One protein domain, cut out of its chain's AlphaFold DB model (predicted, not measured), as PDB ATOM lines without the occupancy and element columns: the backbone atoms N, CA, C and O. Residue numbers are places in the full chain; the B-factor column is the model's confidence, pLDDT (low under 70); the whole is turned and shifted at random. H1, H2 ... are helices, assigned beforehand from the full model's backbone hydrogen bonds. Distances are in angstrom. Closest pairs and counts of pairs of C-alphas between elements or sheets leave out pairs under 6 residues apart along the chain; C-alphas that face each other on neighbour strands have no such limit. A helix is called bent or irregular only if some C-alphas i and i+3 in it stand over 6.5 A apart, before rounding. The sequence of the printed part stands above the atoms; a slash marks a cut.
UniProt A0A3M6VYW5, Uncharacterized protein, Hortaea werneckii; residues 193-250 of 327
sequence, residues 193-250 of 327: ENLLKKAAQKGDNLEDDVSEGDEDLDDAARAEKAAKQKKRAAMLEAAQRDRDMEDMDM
ATOM      1  N   GLU A 193      32.466   9.702  -2.894       80.94
ATOM      2  CA  GLU A 193      31.849  10.325  -1.712       80.94
ATOM      3  C   GLU A 193      30.319  10.241  -1.709       80.94
ATOM      4  O   GLU A 193      29.720  10.000  -0.661       80.94
ATOM      5  N   ASN A 194      29.673  10.403  -2.866       80.38
ATOM      6  CA  ASN A 194      28.215  10.304  -2.969       80.38
ATOM      7  C   ASN A 194      27.735   8.855  -2.802       80.38
ATOM      8  O   ASN A 194      26.696   8.619  -2.187       80.38
ATOM      9  N   LEU A 195      28.517   7.879  -3.278       81.56
ATOM     10  CA  LEU A 195      28.256   6.459  -3.033       81.56
ATOM     11  C   LEU A 195      28.454   6.099  -1.559       81.56
ATOM     12  O   LEU A 195      27.638   5.370  -1.006       81.56
ATOM     13  N   LEU A 196      29.491   6.631  -0.913       83.38
ATOM     14  CA  LEU A 196      29.785   6.365   0.492       83.38
ATOM     15  C   LEU A 196      28.727   6.991   1.412       83.38
ATOM     16  O   LEU A 196      28.275   6.339   2.347       83.38
ATOM     17  N   LYS A 197      28.253   8.208   1.101       84.06
ATOM     18  CA  LYS A 197      27.122   8.854   1.793       84.06
ATOM     19  C   LYS A 197      25.816   8.076   1.594       84.06
ATOM     20  O   LYS A 197      25.102   7.842   2.562       84.06
ATOM     21  N   LYS A 198      25.535   7.604   0.372       80.38
ATOM     22  CA  LYS A 198      24.353   6.773   0.079       80.38
ATOM     23  C   LYS A 198      24.423   5.402   0.760       80.38
ATOM     24  O   LYS A 198      23.402   4.909   1.223       80.38
ATOM     25  N   ALA A 199      25.606   4.795   0.842       78.94
ATOM     26  CA  ALA A 199      25.820   3.528   1.536       78.94
ATOM     27  C   ALA A 199      25.693   3.677   3.058       78.94
ATOM     28  O   ALA A 199      25.060   2.835   3.681       78.94
ATOM     29  N   ALA A 200      26.222   4.758   3.641       79.38
ATOM     30  CA  ALA A 200      26.052   5.063   5.061       79.38
ATOM     31  C   ALA A 200      24.577   5.314   5.408       79.38
ATOM     32  O   ALA A 200      24.052   4.707   6.331       79.38
ATOM     33  N   GLN A 201      23.873   6.106   4.593       72.88
ATOM     34  CA  GLN A 201      22.445   6.349   4.780       72.88
ATOM     35  C   GLN A 201      21.626   5.060   4.614       72.88
ATOM     36  O   GLN A 201      20.692   4.826   5.368       72.88
ATOM     37  N   LYS A 202      21.988   4.173   3.680       65.75
ATOM     38  CA  LYS A 202      21.321   2.872   3.515       65.75
ATOM     39  C   LYS A 202      21.659   1.871   4.631       65.75
ATOM     40  O   LYS A 202      20.863   0.975   4.872       65.75
ATOM     41  N   GLY A 203      22.814   2.017   5.283       58.03
ATOM     42  CA  GLY A 203      23.198   1.246   6.466       58.03
ATOM     43  C   GLY A 203      22.368   1.619   7.693       58.03
ATOM     44  O   GLY A 203      21.854   0.719   8.343       58.03
ATOM     45  N   ASP A 204      22.153   2.918   7.930       59.53
ATOM     46  CA  ASP A 204      21.282   3.399   9.016       59.53
ATOM     47  C   ASP A 204      19.805   3.036   8.770       59.53
ATOM     48  O   ASP A 204      19.118   2.586   9.677       59.53
ATOM     49  N   ASN A 205      19.315   3.119   7.525       55.12
ATOM     50  CA  ASN A 205      17.930   2.731   7.204       55.12
ATOM     51  C   ASN A 205      17.687   1.206   7.227       55.12
ATOM     52  O   ASN A 205      16.539   0.783   7.165       55.12
ATOM     53  N   LEU A 206      18.722   0.359   7.293       54.25
ATOM     54  CA  LEU A 206      18.542  -1.099   7.361       54.25
ATOM     55  C   LEU A 206      18.243  -1.583   8.790       54.25
ATOM     56  O   LEU A 206      17.661  -2.656   8.954       54.25
ATOM     57  N   GLU A 207      18.618  -0.805   9.808       52.69
ATOM     58  CA  GLU A 207      18.238  -1.070  11.200       52.69
ATOM     59  C   GLU A 207      16.822  -0.552  11.525       52.69
ATOM     60  O   GLU A 207      16.165  -1.138  12.382       52.69
ATOM     61  N   ASP A 208      16.303   0.438  10.783       46.81
ATOM     62  CA  ASP A 208      14.931   0.960  10.941       46.81
ATOM     63  C   ASP A 208      13.874   0.289  10.029       46.81
ATOM     64  O   ASP A 208      12.696   0.239  10.389       46.81
ATOM     65  N   ASP A 209      14.250  -0.341   8.903       47.09
ATOM     66  CA  ASP A 209      13.302  -1.048   8.003       47.09
ATOM     67  C   ASP A 209      12.706  -2.337   8.623       47.09
ATOM     68  O   ASP A 209      11.726  -2.905   8.137       47.09
ATOM     69  N   VAL A 210      13.259  -2.801   9.750       52.19
ATOM     70  CA  VAL A 210      12.657  -3.861  10.583       52.19
ATOM     71  C   VAL A 210      11.663  -3.327  11.622       52.19
ATOM     72  O   VAL A 210      10.977  -4.139  12.245       52.19
ATOM     73  N   SER A 211      11.550  -2.007  11.789       50.81
ATOM     74  CA  SER A 211      10.648  -1.366  12.751       50.81
ATOM     75  C   SER A 211       9.494  -0.618  12.077       50.81
ATOM     76  O   SER A 211       8.356  -0.785  12.503       50.81
ATOM     77  N   GLU A 212       9.743   0.155  11.017       50.44
ATOM     78  CA  GLU A 212       8.738   1.108  10.502       50.44
ATOM     79  C   GLU A 212       7.726   0.508   9.501       50.44
ATOM     80  O   GLU A 212       6.670   1.088   9.267       50.44
ATOM     81  N   GLY A 213       7.990  -0.676   8.934       50.19
ATOM     82  CA  GLY A 213       7.055  -1.383   8.037       50.19
ATOM     83  C   GLY A 213       6.167  -2.435   8.718       50.19
ATOM     84  O   GLY A 213       5.476  -3.191   8.036       50.19
ATOM     85  N   ASP A 214       6.241  -2.554  10.045       51.25
ATOM     86  CA  ASP A 214       5.618  -3.630  10.838       51.25
ATOM     87  C   ASP A 214       4.408  -3.133  11.662       51.25
ATOM     88  O   ASP A 214       3.807  -3.900  12.410       51.25
ATOM     89  N   GLU A 215       4.056  -1.850  11.536       56.38
ATOM     90  CA  GLU A 215       2.974  -1.202  12.294       56.38
ATOM     91  C   GLU A 215       1.584  -1.398  11.656       56.38
ATOM     92  O   GLU A 215       0.577  -1.342  12.360       56.38
ATOM     93  N   ASP A 216       1.536  -1.701  10.352       59.06
ATOM     94  CA  ASP A 216       0.303  -1.912   9.571       59.06
ATOM     95  C   ASP A 216       0.011  -3.398   9.259       59.06
ATOM     96  O   ASP A 216      -0.960  -3.714   8.567       59.06
ATOM     97  N   LEU A 217       0.845  -4.329   9.742       59.44
ATOM     98  CA  LEU A 217       0.655  -5.771   9.552       59.44
ATOM     99  C   LEU A 217      -0.198  -6.361  10.680       59.44
ATOM    100  O   LEU A 217      -0.057  -6.007  11.849       59.44
ATOM    101  N   ASP A 218      -1.074  -7.299  10.335       74.12
ATOM    102  CA  ASP A 218      -1.865  -8.047  11.302       74.12
ATOM    103  C   ASP A 218      -0.968  -8.903  12.220       74.12
ATOM    104  O   ASP A 218       0.082  -9.415  11.818       74.12
ATOM    105  N   ASP A 219      -1.397  -9.094  13.474       70.44
ATOM    106  CA  ASP A 219      -0.635  -9.834  14.497       70.44
ATOM    107  C   ASP A 219      -0.221 -11.249  14.033       70.44
ATOM    108  O   ASP A 219       0.797 -11.789  14.480       70.44
ATOM    109  N   ALA A 220      -0.981 -11.846  13.106       74.00
ATOM    110  CA  ALA A 220      -0.679 -13.137  12.496       74.00
ATOM    111  C   ALA A 220       0.513 -13.073  11.521       74.00
ATOM    112  O   ALA A 220       1.438 -13.883  11.652       74.00
ATOM    113  N   ALA A 221       0.561 -12.097  10.606       76.88
ATOM    114  CA  ALA A 221       1.696 -11.917   9.696       76.88
ATOM    115  C   ALA A 221       2.980 -11.532  10.446       76.88
ATOM    116  O   ALA A 221       4.075 -11.996  10.104       76.88
ATOM    117  N   ARG A 222       2.859 -10.759  11.533       77.69
ATOM    118  CA  ARG A 222       3.983 -10.436  12.423       77.69
ATOM    119  C   ARG A 222       4.555 -11.680  13.101       77.69
ATOM    120  O   ARG A 222       5.776 -11.873  13.138       77.69
ATOM    121  N   ALA A 223       3.687 -12.561  13.599       81.06
ATOM    122  CA  ALA A 223       4.093 -13.827  14.200       81.06
ATOM    123  C   ALA A 223       4.769 -14.764  13.181       81.06
ATOM    124  O   ALA A 223       5.785 -15.389  13.505       81.06
ATOM    125  N   GLU A 224       4.266 -14.826  11.945       82.62
ATOM    126  CA  GLU A 224       4.849 -15.637  10.871       82.62
ATOM    127  C   GLU A 224       6.229 -15.116  10.440       82.62
ATOM    128  O   GLU A 224       7.197 -15.882  10.360       82.62
ATOM    129  N   LYS A 225       6.370 -13.800  10.245       80.81
ATOM    130  CA  LYS A 225       7.648 -13.153   9.910       80.81
ATOM    131  C   LYS A 225       8.679 -13.360  11.022       80.81
ATOM    132  O   LYS A 225       9.816 -13.743  10.733       80.81
ATOM    133  N   ALA A 226       8.278 -13.225  12.286       86.31
ATOM    134  CA  ALA A 226       9.135 -13.515  13.433       86.31
ATOM    135  C   ALA A 226       9.534 -15.003  13.506       86.31
ATOM    136  O   ALA A 226      10.682 -15.323  13.824       86.31
ATOM    137  N   ALA A 227       8.631 -15.934  13.178       89.44
ATOM    138  CA  ALA A 227       8.942 -17.363  13.117       89.44
ATOM    139  C   ALA A 227       9.925 -17.691  11.978       89.44
ATOM    140  O   ALA A 227      10.887 -18.435  12.185       89.44
ATOM    141  N   LYS A 228       9.748 -17.084  10.799       86.62
ATOM    142  CA  LYS A 228      10.657 -17.224   9.651       86.62
ATOM    143  C   LYS A 228      12.043 -16.656   9.954       86.62
ATOM    144  O   LYS A 228      13.046 -17.293   9.629       86.62
ATOM    145  N   GLN A 229      12.115 -15.508  10.628       88.81
ATOM    146  CA  GLN A 229      13.376 -14.927  11.096       88.81
ATOM    147  C   GLN A 229      14.065 -15.823  12.131       88.81
ATOM    148  O   GLN A 229      15.256 -16.089  11.991       88.81
ATOM    149  N   LYS A 230      13.327 -16.371  13.105       89.56
ATOM    150  CA  LYS A 230      13.865 -17.337  14.080       89.56
ATOM    151  C   LYS A 230      14.378 -18.609  13.410       89.56
ATOM    152  O   LYS A 230      15.464 -19.067  13.745       89.56
ATOM    153  N   LYS A 231      13.650 -19.152  12.428       90.06
ATOM    154  CA  LYS A 231      14.083 -20.325  11.650       90.06
ATOM    155  C   LYS A 231      15.363 -20.031  10.862       90.06
ATOM    156  O   LYS A 231      16.281 -20.844  10.866       90.06
ATOM    157  N   ARG A 232      15.448 -18.858  10.227       91.31
ATOM    158  CA  ARG A 232      16.649 -18.412   9.504       91.31
ATOM    159  C   ARG A 232      17.836 -18.207  10.448       91.31
ATOM    160  O   ARG A 232      18.936 -18.643  10.126       91.31
ATOM    161  N   ALA A 233      17.614 -17.581  11.600       92.31
ATOM    162  CA  ALA A 233      18.641 -17.381  12.617       92.31
ATOM    163  C   ALA A 233      19.153 -18.723  13.160       92.31
ATOM    164  O   ALA A 233      20.359 -18.935  13.193       92.31
ATOM    165  N   ALA A 234      18.254 -19.660  13.475       89.31
ATOM    166  CA  ALA A 234      18.620 -21.004  13.917       89.31
ATOM    167  C   ALA A 234      19.411 -21.781  12.850       89.31
ATOM    168  O   ALA A 234      20.371 -22.468  13.184       89.31
ATOM    169  N   MET A 235      19.062 -21.641  11.564       87.31
ATOM    170  CA  MET A 235      19.814 -22.259  10.463       87.31
ATOM    171  C   MET A 235      21.229 -21.675  10.330       87.31
ATOM    172  O   MET A 235      22.183 -22.420  10.117       87.31
ATOM    173  N   LEU A 236      21.382 -20.355  10.474       88.38
ATOM    174  CA  LEU A 236      22.693 -19.698  10.446       88.38
ATOM    175  C   LEU A 236      23.550 -20.080  11.654       88.38
ATOM    176  O   LEU A 236      24.744 -20.316  11.500       88.38
ATOM    177  N   GLU A 237      22.944 -20.163  12.835       86.62
ATOM    178  CA  GLU A 237      23.625 -20.546  14.070       86.62
ATOM    179  C   GLU A 237      24.052 -22.021  14.040       86.62
ATOM    180  O   GLU A 237      25.169 -22.339  14.435       86.62
ATOM    181  N   ALA A 238      23.217 -22.922  13.508       84.94
ATOM    182  CA  ALA A 238      23.596 -24.314  13.264       84.94
ATOM    183  C   ALA A 238      24.782 -24.408  12.287       84.94
ATOM    184  O   ALA A 238      25.782 -25.038  12.600       84.94
ATOM    185  N   ALA A 239      24.741 -23.667  11.175       82.69
ATOM    186  CA  ALA A 239      25.835 -23.637  10.201       82.69
ATOM    187  C   ALA A 239      27.142 -23.006  10.727       82.69
ATOM    188  O   ALA A 239      28.196 -23.170  10.105       82.69
ATOM    189  N   GLN A 240      27.083 -22.222  11.808       81.56
ATOM    190  CA  GLN A 240      28.262 -21.734  12.531       81.56
ATOM    191  C   GLN A 240      28.769 -22.792  13.513       81.56
ATOM    192  O   GLN A 240      29.950 -23.119  13.483       81.56
ATOM    193  N   ARG A 241      27.867 -23.390  14.303       82.44
ATOM    194  CA  ARG A 241      28.196 -24.470  15.244       82.44
ATOM    195  C   ARG A 241      28.835 -25.673  14.561       82.44
ATOM    196  O   ARG A 241      29.800 -26.206  15.091       82.44
ATOM    197  N   ASP A 242      28.330 -26.075  13.398       80.25
ATOM    198  CA  ASP A 242      28.867 -27.218  12.654       80.25
ATOM    199  C   ASP A 242      30.300 -26.945  12.169       80.25
ATOM    200  O   ASP A 242      31.158 -27.813  12.290       80.25
ATOM    201  N   ARG A 243      30.593 -25.715  11.719       80.88
ATOM    202  CA  ARG A 243      31.955 -25.296  11.343       80.88
ATOM    203  C   ARG A 243      32.908 -25.268  12.534       80.88
ATOM    204  O   ARG A 243      34.021 -25.769  12.433       80.88
ATOM    205  N   ASP A 244      32.460 -24.725  13.662       78.88
ATOM    206  CA  ASP A 244      33.282 -24.657  14.872       78.88
ATOM    207  C   ASP A 244      33.570 -26.059  15.444       78.88
ATOM    208  O   ASP A 244      34.662 -26.308  15.954       78.88
ATOM    209  N   MET A 245      32.618 -26.997  15.343       80.81
ATOM    210  CA  MET A 245      32.810 -28.391  15.770       80.81
ATOM    211  C   MET A 245      33.734 -29.176  14.829       80.81
ATOM    212  O   MET A 245      34.554 -29.960  15.304       80.81
ATOM    213  N   GLU A 246      33.633 -28.960  13.516       78.75
ATOM    214  CA  GLU A 246      34.516 -29.593  12.527       78.75
ATOM    215  C   GLU A 246      35.972 -29.115  12.692       78.75
ATOM    216  O   GLU A 246      36.906 -29.916  12.654       78.75
ATOM    217  N   ASP A 247      36.172 -27.831  13.006       77.88
ATOM    218  CA  ASP A 247      37.492 -27.264  13.306       77.88
ATOM    219  C   ASP A 247      38.093 -27.794  14.626       77.88
ATOM    220  O   ASP A 247      39.320 -27.893  14.756       77.88
ATOM    221  N   MET A 248      37.258 -28.171  15.603       75.50
ATOM    222  CA  MET A 248      37.715 -28.823  16.838       75.50
ATOM    223  C   MET A 248      38.206 -30.259  16.599       75.50
ATOM    224  O   MET A 248      39.204 -30.656  17.204       75.50
ATOM    225  N   ASP A 249      37.555 -31.019  15.713       76.69
ATOM    226  CA  ASP A 249      37.938 -32.403  15.379       76.69
ATOM    227  C   ASP A 249      39.106 -32.475  14.378       76.69
ATOM    228  O   ASP A 249      39.897 -33.417  14.382       76.69
ATOM    229  N   MET A 250      39.330 -31.419  13.589       76.00
ATOM    230  CA  MET A 250      40.516 -31.289  12.728       76.00
ATOM    231  C   MET A 250      41.839 -31.079  13.496       76.00
ATOM    232  O   MET A 250      42.873 -30.777  12.895       76.00
TER     233      MET A 250
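Overview. This is residues 193 to 250 of the 327 residues of an uncharacterized protein of Hortaea werneckii (UniProt A0A3M6VYW5). Two helices make an open, flat V, with H2 as one long arm and H1 with the irregular stretch of residues 209 to 218 as the other. That stretch carries the chain on from the end of H1 to the corner, where H2 begins, and the helices themselves do not pack on each other. The printed part has 58 residues with two named helices, H1 then H2, and no named strand, and its class is all helix. It is extended, with a radius of gyration of the C-alphas of 17.5 A and spans of 46 by 42 by 9 A.

Arrangement. H1, residues 193 to 208, and H2, residues 219 to 249, are apart, with no C-alpha of the one within 8 A of the other. A short link of 10 residues joins them. Residues 193 to 213, 215 to 221 and 226 to 250 stand free, with no C-alpha 8 or more residues away along the chain within 10 A. Of the O i to N i+4 pairs, 10 of 12 in H1 and 26 of 27 in H2 are within hydrogen-bond range.

Along the chain. H1 begins at C-alpha 193, at (31.849, 10.325, -1.712), and ends at C-alpha 208, at (14.931, 0.960, 10.941), a length of 23.1 A. H2 runs 44.7 A from C-alpha 219, at (-0.635, -9.834, 14.497), to C-alpha 249, at (37.938, -32.403, 15.379). Neither helix is bent.

Size, cuts and confidence. The two C-alphas farthest apart are those of Asp 216 and Met 250, at 49.9 A. The first and last printed C-alphas, Glu 193 and Met 250, are 44.9 A apart. The printed part has no cut and no long link. The mean pLDDT of the printed part is 74.3, and residues 202 to 217 are under 70.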